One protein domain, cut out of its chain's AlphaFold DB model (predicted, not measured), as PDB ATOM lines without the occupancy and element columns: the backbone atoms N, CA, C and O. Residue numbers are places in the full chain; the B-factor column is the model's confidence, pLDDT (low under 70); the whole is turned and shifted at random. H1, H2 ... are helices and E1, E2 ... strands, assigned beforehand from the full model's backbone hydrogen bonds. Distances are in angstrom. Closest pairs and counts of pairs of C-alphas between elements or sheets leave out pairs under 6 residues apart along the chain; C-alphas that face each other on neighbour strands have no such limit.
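This is residues 19 to 73 of the 78 residues of an uncharacterized protein of Capnocytophaga sp. oral taxon 878 (UniProt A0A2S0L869). A small two-stranded hairpin, E1 and E2, sits at the end of one long helix, H1, and continues its long axis; before H1 a long unnamed stretch makes an open, folded-back loop, with residues 32 to 43 running beside the helix and residues 19 to 31 sticking out. The printed part has 55 residues, with one named helix and then two named strands, in the order H1, E1, E2. The sheet is E1 - E2, antiparallel, and the class is mixed, helices and strands, with under half of the residues in named elements. The whole is loose, with a radius of gyration of the C-alphas of 14.3 A, and flat, spanning 40 by 26 by 13 A.

E1 is residues 64 to 66, 6.5 A long, and E2 is residues 69 to 71, 6.3 A long, ending at C-alpha 71 at (-3.288, 10.551, 36.607). H1 is residues 44 to 61, 25.5 A from C-alpha 44 at (-8.508, 41.739, 43.623) to C-alpha 61 at (1.930, 19.554, 36.442).

E1 and E2 form a hairpin, antiparallel at 133 degrees between their directions. The C-alphas of Thr 65 and Ala 70 face each other at 4.5 A. N 66 and O 69, at 2.8 A, and N 64 and O 71, at 2.9 A, are within hydrogen-bond range. H1 and E2 are apart. In H1 every O i to N i+4 pair is within hydrogen-bond range.

The two C-alphas farthest apart, those of His 42 and Gly 68, are 41.8 A apart. The printed part has no cut. The links H1 to E1 and E1 to E2 are tight, while residues 19 to 43 hold no named element. The mean pLDDT of the printed part is 77.5; residues 19 to 26 and residue 30 are under 70.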
ATOM      1  N   GLN A  19     -11.786  38.349  59.733       65.31
ATOM      2  CA  GLN A  19     -11.029  38.354  60.988       65.31
ATOM      3  C   GLN A  19     -11.707  37.532  62.100       65.31
ATOM      4  O   GLN A  19     -11.056  37.133  63.064       65.31
ATOM      5  N   GLN A  20     -13.013  37.274  61.979       65.69
ATOM      6  CA  GLN A  20     -13.819  36.485  62.920       65.69
ATOM      7  C   GLN A  20     -14.142  35.081  62.382       65.69
ATOM      8  O   GLN A  20     -14.614  34.217  63.125       65.69
ATOM      9  N   ALA A  21     -13.911  34.843  61.091       63.78
ATOM     10  CA  ALA A  21     -14.197  33.584  60.440       63.78
ATOM     11  C   ALA A  21     -13.157  32.529  60.835       63.78
ATOM     12  O   ALA A  21     -11.953  32.670  60.620       63.78
ATOM     13  N   PHE A  22     -13.636  31.412  61.382       57.94
ATOM     14  CA  PHE A  22     -12.804  30.238  61.618       57.94
ATOM     15  C   PHE A  22     -12.546  29.525  60.291       57.94
ATOM     16  O   PHE A  22     -13.257  28.592  59.910       57.94
ATOM     17  N   PHE A  23     -11.511  29.954  59.574       64.06
ATOM     18  CA  PHE A  23     -11.030  29.202  58.426       64.06
ATOM     19  C   PHE A  23     -10.433  27.886  58.907       64.06
ATOM     20  O   PHE A  23      -9.548  27.838  59.765       64.06
ATOM     21  N   LYS A  24     -10.931  26.782  58.348       60.78
ATOM     22  CA  LYS A  24     -10.343  25.472  58.596       60.78
ATOM     23  C   LYS A  24      -8.895  25.527  58.119       60.78
ATOM     24  O   LYS A  24      -8.648  25.777  56.940       60.78
ATOM     25  N   ALA A  25      -7.952  25.299  59.032       65.81
ATOM     26  CA  ALA A  25      -6.542  25.241  58.683       65.81
ATOM     27  C   ALA A  25      -6.358  24.270  57.512       65.81
ATOM     28  O   ALA A  25      -6.839  23.130  57.564       65.81
ATOM     29  N   ALA A  26      -5.702  24.738  56.446       67.75
ATOM     30  CA  ALA A  26      -5.437  23.889  55.297       67.75
ATOM     31  C   ALA A  26      -4.691  22.635  55.760       67.75
ATOM     32  O   ALA A  26      -3.717  22.713  56.512       67.75
ATOM     33  N   ASN A  27      -5.193  21.482  55.333       71.50
ATOM     34  CA  ASN A  27      -4.609  20.195  55.646       71.50
ATOM     35  C   ASN A  27      -3.799  19.747  54.436       71.50
ATOM     36  O   ASN A  27      -4.380  19.308  53.445       71.50
ATOM     37  N   GLU A  28      -2.477  19.837  54.515       73.44
ATOM     38  CA  GLU A  28      -1.566  19.507  53.410       73.44
ATOM     39  C   GLU A  28      -1.723  18.064  52.900       73.44
ATOM     40  O   GLU A  28      -1.398  17.772  51.754       73.44
ATOM     41  N   LYS A  29      -2.306  17.160  53.705       71.06
ATOM     42  CA  LYS A  29      -2.655  15.800  53.267       71.06
ATOM     43  C   LYS A  29      -3.750  15.779  52.195       71.06
ATOM     44  O   LYS A  29      -3.795  14.850  51.394       71.06
ATOM     45  N   TYR A  30      -4.662  16.750  52.213       68.62
ATOM     46  CA  TYR A  30      -5.865  16.774  51.370       68.62
ATOM     47  C   TYR A  30      -6.039  18.068  50.572       68.62
ATOM     48  O   TYR A  30      -7.001  18.193  49.821       68.62
ATOM     49  N   SER A  31      -5.157  19.046  50.751       72.56
ATOM     50  CA  SER A  31      -5.246  20.343  50.092       72.56
ATOM     51  C   SER A  31      -3.880  20.778  49.604       72.56
ATOM     52  O   SER A  31      -2.869  20.576  50.276       72.56
ATOM     53  N   TYR A  32      -3.876  21.376  48.418       71.94
ATOM     54  CA  TYR A  32      -2.715  22.062  47.897       71.94
ATOM     55  C   TYR A  32      -2.833  23.541  48.245       71.94
ATOM     56  O   TYR A  32      -3.808  24.189  47.868       71.94
ATOM     57  N   ILE A  33      -1.866  24.047  49.001       75.25
ATOM     58  CA  ILE A  33      -1.813  25.456  49.380       75.25
ATOM     59  C   ILE A  33      -1.081  26.188  48.257       75.25
ATOM     60  O   ILE A  33       0.073  25.873  47.963       75.25
ATOM     61  N   LEU A  34      -1.766  27.131  47.613       74.56
ATOM     62  CA  LEU A  34      -1.128  28.058  46.684       74.56
ATOM     63  C   LEU A  34      -0.330  29.082  47.491       74.56
ATOM     64  O   LEU A  34      -0.788  29.548  48.532       74.56
ATOM     65  N   SER A  35       0.871  29.403  47.024       73.44
ATOM     66  CA  SER A  35       1.771  30.361  47.670       73.44
ATOM     67  C   SER A  35       1.490  31.801  47.228       73.44
ATOM     68  O   SER A  35       2.436  32.543  46.978       73.44
ATOM     69  N   THR A  36       0.224  32.156  47.027       74.06
ATOM     70  CA  THR A  36      -0.191  33.489  46.584       74.06
ATOM     71  C   THR A  36      -0.642  34.323  47.776       74.06
ATOM     72  O   THR A  36      -1.494  33.880  48.547       74.06
ATOM     73  N   ASP A  37      -0.077  35.522  47.916       80.25
ATOM     74  CA  ASP A  37      -0.488  36.537  48.890       80.25
ATOM     75  C   ASP A  37      -1.163  37.692  48.143       80.25
ATOM     76  O   ASP A  37      -0.725  38.075  47.059       80.25
ATOM     77  N   PHE A  38      -2.247  38.242  48.690       79.50
ATOM     78  CA  PHE A  38      -2.945  39.366  48.066       79.50
ATOM     79  C   PHE A  38      -2.047  40.609  47.954       79.50
ATOM     80  O   PHE A  38      -2.148  41.345  46.973       79.50
ATOM     81  N   ASN A  39      -1.132  40.805  48.907       83.12
ATOM     82  CA  ASN A  39      -0.228  41.956  48.955       83.12
ATOM     83  C   ASN A  39       0.780  42.002  47.797       83.12
ATOM     84  O   ASN A  39       1.397  43.042  47.567       83.12
ATOM     85  N   ASP A  40       0.932  40.904  47.054       86.94
ATOM     86  CA  ASP A  40       1.780  40.847  45.861       86.94
ATOM     87  C   ASP A  40       1.099  41.454  44.613       86.94
ATOM     88  O   ASP A  40       1.724  41.538  43.554       86.94
ATOM     89  N   TYR A  41      -0.166  41.888  44.712       87.31
ATOM     90  CA  TYR A  41      -0.987  42.330  43.579       87.31
ATOM     91  C   TYR A  41      -1.607  43.714  43.791       87.31
ATOM     92  O   TYR A  41      -1.847  44.155  44.913       87.31
ATOM     93  N   HIS A  42      -1.916  44.413  42.694       87.75
ATOM     94  CA  HIS A  42      -2.443  45.780  42.763       87.75
ATOM     95  C   HIS A  42      -3.932  45.824  43.113       87.75
ATOM     96  O   HIS A  42      -4.429  46.842  43.594       87.75
ATOM     97  N   ASN A  43      -4.673  44.763  42.786       83.94
ATOM     98  CA  ASN A  43      -6.108  44.674  43.018       83.94
ATOM     99  C   ASN A  43      -6.601  43.215  43.050       83.94
ATOM    100  O   ASN A  43      -5.893  42.276  42.689       83.94
ATOM    101  N   LEU A  44      -7.859  43.044  43.470       80.81
ATOM    102  CA  LEU A  44      -8.508  41.739  43.623       80.81
ATOM    103  C   LEU A  44      -8.651  40.975  42.303       80.81
ATOM    104  O   LEU A  44      -8.519  39.755  42.299       80.81
ATOM    105  N   GLU A  45      -8.925  41.669  41.199       86.56
ATOM    106  CA  GLU A  45      -9.077  41.033  39.887       86.56
ATOM    107  C   GLU A  45      -7.762  40.382  39.446       86.56
ATOM    108  O   GLU A  45      -7.753  39.214  39.058       86.56
ATOM    109  N   GLU A  46      -6.651  41.106  39.591       88.50
ATOM    110  CA  GLU A  46      -5.304  40.619  39.292       88.50
ATOM    111  C   GLU A  46      -4.932  39.424  40.182       88.50
ATOM    112  O   GLU A  46      -4.568  38.365  39.668       88.50
ATOM    113  N   TYR A  47      -5.121  39.549  41.500       88.19
ATOM    114  CA  TYR A  47      -4.864  38.469  42.458       88.19
ATOM    115  C   TYR A  47      -5.639  37.189  42.125       88.19
ATOM    116  O   TYR A  47      -5.072  36.093  42.109       88.19
ATOM    117  N   VAL A  48      -6.939  37.316  41.843       86.81
ATOM    118  CA  VAL A  48      -7.807  36.177  41.522       86.81
ATOM    119  C   VAL A  48      -7.375  35.534  40.207       86.81
ATOM    120  O   VAL A  48      -7.232  34.311  40.146       86.81
ATOM    121  N   LEU A  49      -7.136  36.333  39.165       89.62
ATOM    122  CA  LEU A  49      -6.768  35.826  37.846       89.62
ATOM    123  C   LEU A  49      -5.429  35.076  37.878       89.62
ATOM    124  O   LEU A  49      -5.339  33.961  37.357       89.62
ATOM    125  N   GLU A  50      -4.405  35.654  38.506       89.31
ATOM    126  CA  GLU A  50      -3.079  35.034  38.605       89.31
ATOM    127  C   GLU A  50      -3.089  33.801  39.518       89.31
ATOM    128  O   GLU A  50      -2.524  32.763  39.160       89.31
ATOM    129  N   SER A  51      -3.835  33.841  40.627       87.06
ATOM    130  CA  SER A  51      -4.031  32.664  41.485       87.06
ATOM    131  C   SER A  51      -4.680  31.500  40.727       87.06
ATOM    132  O   SER A  51      -4.264  30.348  40.881       87.06
ATOM    133  N   PHE A  52      -5.673  31.771  39.871       87.38
ATOM    134  CA  PHE A  52      -6.304  30.734  39.048       87.38
ATOM    135  C   PHE A  52      -5.353  30.149  38.002       87.38
ATOM    136  O   PHE A  52      -5.354  28.931  37.810       87.38
ATOM    137  N   LYS A  53      -4.518  30.970  37.355       88.62
ATOM    138  CA  LYS A  53      -3.490  30.473  36.425       88.62
ATOM    139  C   LYS A  53      -2.525  29.526  37.135       88.62
ATOM    140  O   LYS A  53      -2.334  28.399  36.684       88.62
ATOM    141  N   GLN A  54      -2.009  29.930  38.297       86.44
ATOM    142  CA  GLN A  54      -1.097  29.103  39.088       86.44
ATOM    143  C   GLN A  54      -1.756  27.801  39.576       86.44
ATOM    144  O   GLN A  54      -1.111  26.745  39.605       86.44
ATOM    145  N   LEU A  55      -3.045  27.845  39.933       85.19
ATOM    146  CA  LEU A  55      -3.822  26.657  40.287       85.19
ATOM    147  C   LEU A  55      -3.912  25.673  39.117       85.19
ATOM    148  O   LEU A  55      -3.664  24.481  39.307       85.19
ATOM    149  N   ILE A  56      -4.249  26.169  37.925       84.56
ATOM    150  CA  ILE A  56      -4.345  25.360  36.706       84.56
ATOM    151  C   ILE A  56      -2.981  24.746  36.383       84.56
ATOM    152  O   ILE A  56      -2.889  23.530  36.230       84.56
ATOM    153  N   ASP A  57      -1.916  25.546  36.367       85.00
ATOM    154  CA  ASP A  57      -0.560  25.065  36.087       85.00
ATOM    155  C   ASP A  57      -0.126  23.977  37.074       85.00
ATOM    156  O   ASP A  57       0.418  22.942  36.680       85.00
ATOM    157  N   THR A  58      -0.425  24.160  38.361       80.56
ATOM    158  CA  THR A  58      -0.125  23.156  39.387       80.56
ATOM    159  C   THR A  58      -0.928  21.873  39.161       80.56
ATOM    160  O   THR A  58      -0.364  20.778  39.229       80.56
ATOM    161  N   ALA A  59      -2.230  21.986  38.892       79.38
ATOM    162  CA  ALA A  59      -3.103  20.838  38.660       79.38
ATOM    163  C   ALA A  59      -2.696  20.044  37.409       79.38
ATOM    164  O   ALA A  59      -2.815  18.819  37.387       79.38
ATOM    165  N   LEU A  60      -2.184  20.725  36.382       80.94
ATOM    166  CA  LEU A  60      -1.668  20.092  35.171       80.94
ATOM    167  C   LEU A  60      -0.300  19.435  35.391       80.94
ATOM    168  O   LEU A  60      -0.050  18.365  34.835       80.94
ATOM    169  N   ALA A  61       0.575  20.045  36.196       79.19
ATOM    170  CA  ALA A  61       1.930  19.554  36.442       79.19
ATOM    171  C   ALA A  61       2.001  18.392  37.444       79.19
ATOM    172  O   ALA A  61       2.973  17.632  37.429       79.19
ATOM    173  N   LYS A  62       1.016  18.255  38.341       73.69
ATOM    174  CA  LYS A  62       1.048  17.240  39.401       73.69
ATOM    175  C   LYS A  62       0.134  16.052  39.107       73.69
ATOM    176  O   LYS A  62      -1.031  16.242  38.767       73.69
ATOM    177  N   PRO A  63       0.620  14.815  39.313       70.88
ATOM    178  CA  PRO A  63      -0.248  13.655  39.302       70.88
ATOM    179  C   PRO A  63      -1.189  13.682  40.510       70.88
ATOM    180  O   PRO A  63      -0.753  13.926  41.636       70.88
ATOM    181  N   PHE A  64      -2.459  13.358  40.298       74.44
ATOM    182  CA  PHE A  64      -3.404  13.069  41.375       74.44
ATOM    183  C   PHE A  64      -3.761  11.581  41.365       74.44
ATOM    184  O   PHE A  64      -3.816  10.936  40.316       74.44
ATOM    185  N   THR A  65      -3.969  11.010  42.550       74.25
ATOM    186  CA  THR A  65      -4.255   9.580  42.696       74.25
ATOM    187  C   THR A  65      -5.756   9.332  42.620       74.25
ATOM    188  O   THR A  65      -6.506   9.782  43.482       74.25
ATOM    189  N   PHE A  66      -6.193   8.552  41.635       71.69
ATOM    190  CA  PHE A  66      -7.572   8.094  41.482       71.69
ATOM    191  C   PHE A  66      -7.599   6.562  41.516       71.69
ATOM    192  O   PHE A  66      -6.958   5.907  40.697       71.69
ATOM    193  N   TYR A  67      -8.274   5.973  42.511       77.06
ATOM    194  CA  TYR A  67      -8.268   4.519  42.766       77.06
ATOM    195  C   TYR A  67      -6.862   3.881  42.759       77.06
ATOM    196  O   TYR A  67      -6.645   2.813  42.192       77.06
ATOM    197  N   GLY A  68      -5.878   4.555  43.364       77.44
ATOM    198  CA  GLY A  68      -4.496   4.063  43.436       77.44
ATOM    199  C   GLY A  68      -3.678   4.227  42.151       77.44
ATOM    200  O   GLY A  68      -2.507   3.859  42.136       77.44
ATOM    201  N   LYS A  69      -4.248   4.803  41.086       78.25
ATOM    202  CA  LYS A  69      -3.529   5.147  39.854       78.25
ATOM    203  C   LYS A  69      -3.232   6.640  39.818       78.25
ATOM    204  O   LYS A  69      -4.132   7.450  40.023       78.25
ATOM    205  N   ALA A  70      -1.981   6.997  39.546       79.81
ATOM    206  CA  ALA A  70      -1.590   8.378  39.299       79.81
ATOM    207  C   ALA A  70      -2.075   8.817  37.906       79.81
ATOM    208  O   ALA A  70      -1.780   8.152  36.914       79.81
ATOM    209  N   ILE A  71      -2.811   9.924  37.843       76.94
ATOM    210  CA  ILE A  71      -3.288  10.551  36.607       76.94
ATOM    211  C   ILE A  71      -2.652  11.936  36.511       76.94
ATOM    212  O   ILE A  71      -2.728  12.708  37.462       76.94
ATOM    213  N   ILE A  72      -2.041  12.252  35.370       74.69
ATOM    214  CA  ILE A  72      -1.517  13.586  35.049       74.69
ATOM    215  C   ILE A  72      -2.472  14.207  34.026       74.69
ATOM    216  O   ILE A  72      -2.788  13.566  33.024       74.69
ATOM    217  N   LEU A  73      -2.957  15.423  34.286       71.31
ATOM    218  CA  LEU A  73      -3.920  16.091  33.399       71.31
ATOM    219  C   LEU A  73      -3.261  16.713  32.162       71.31
ATOM    220  O   LEU A  73      -3.909  16.820  31.125       71.31
TER     221      LEU A  73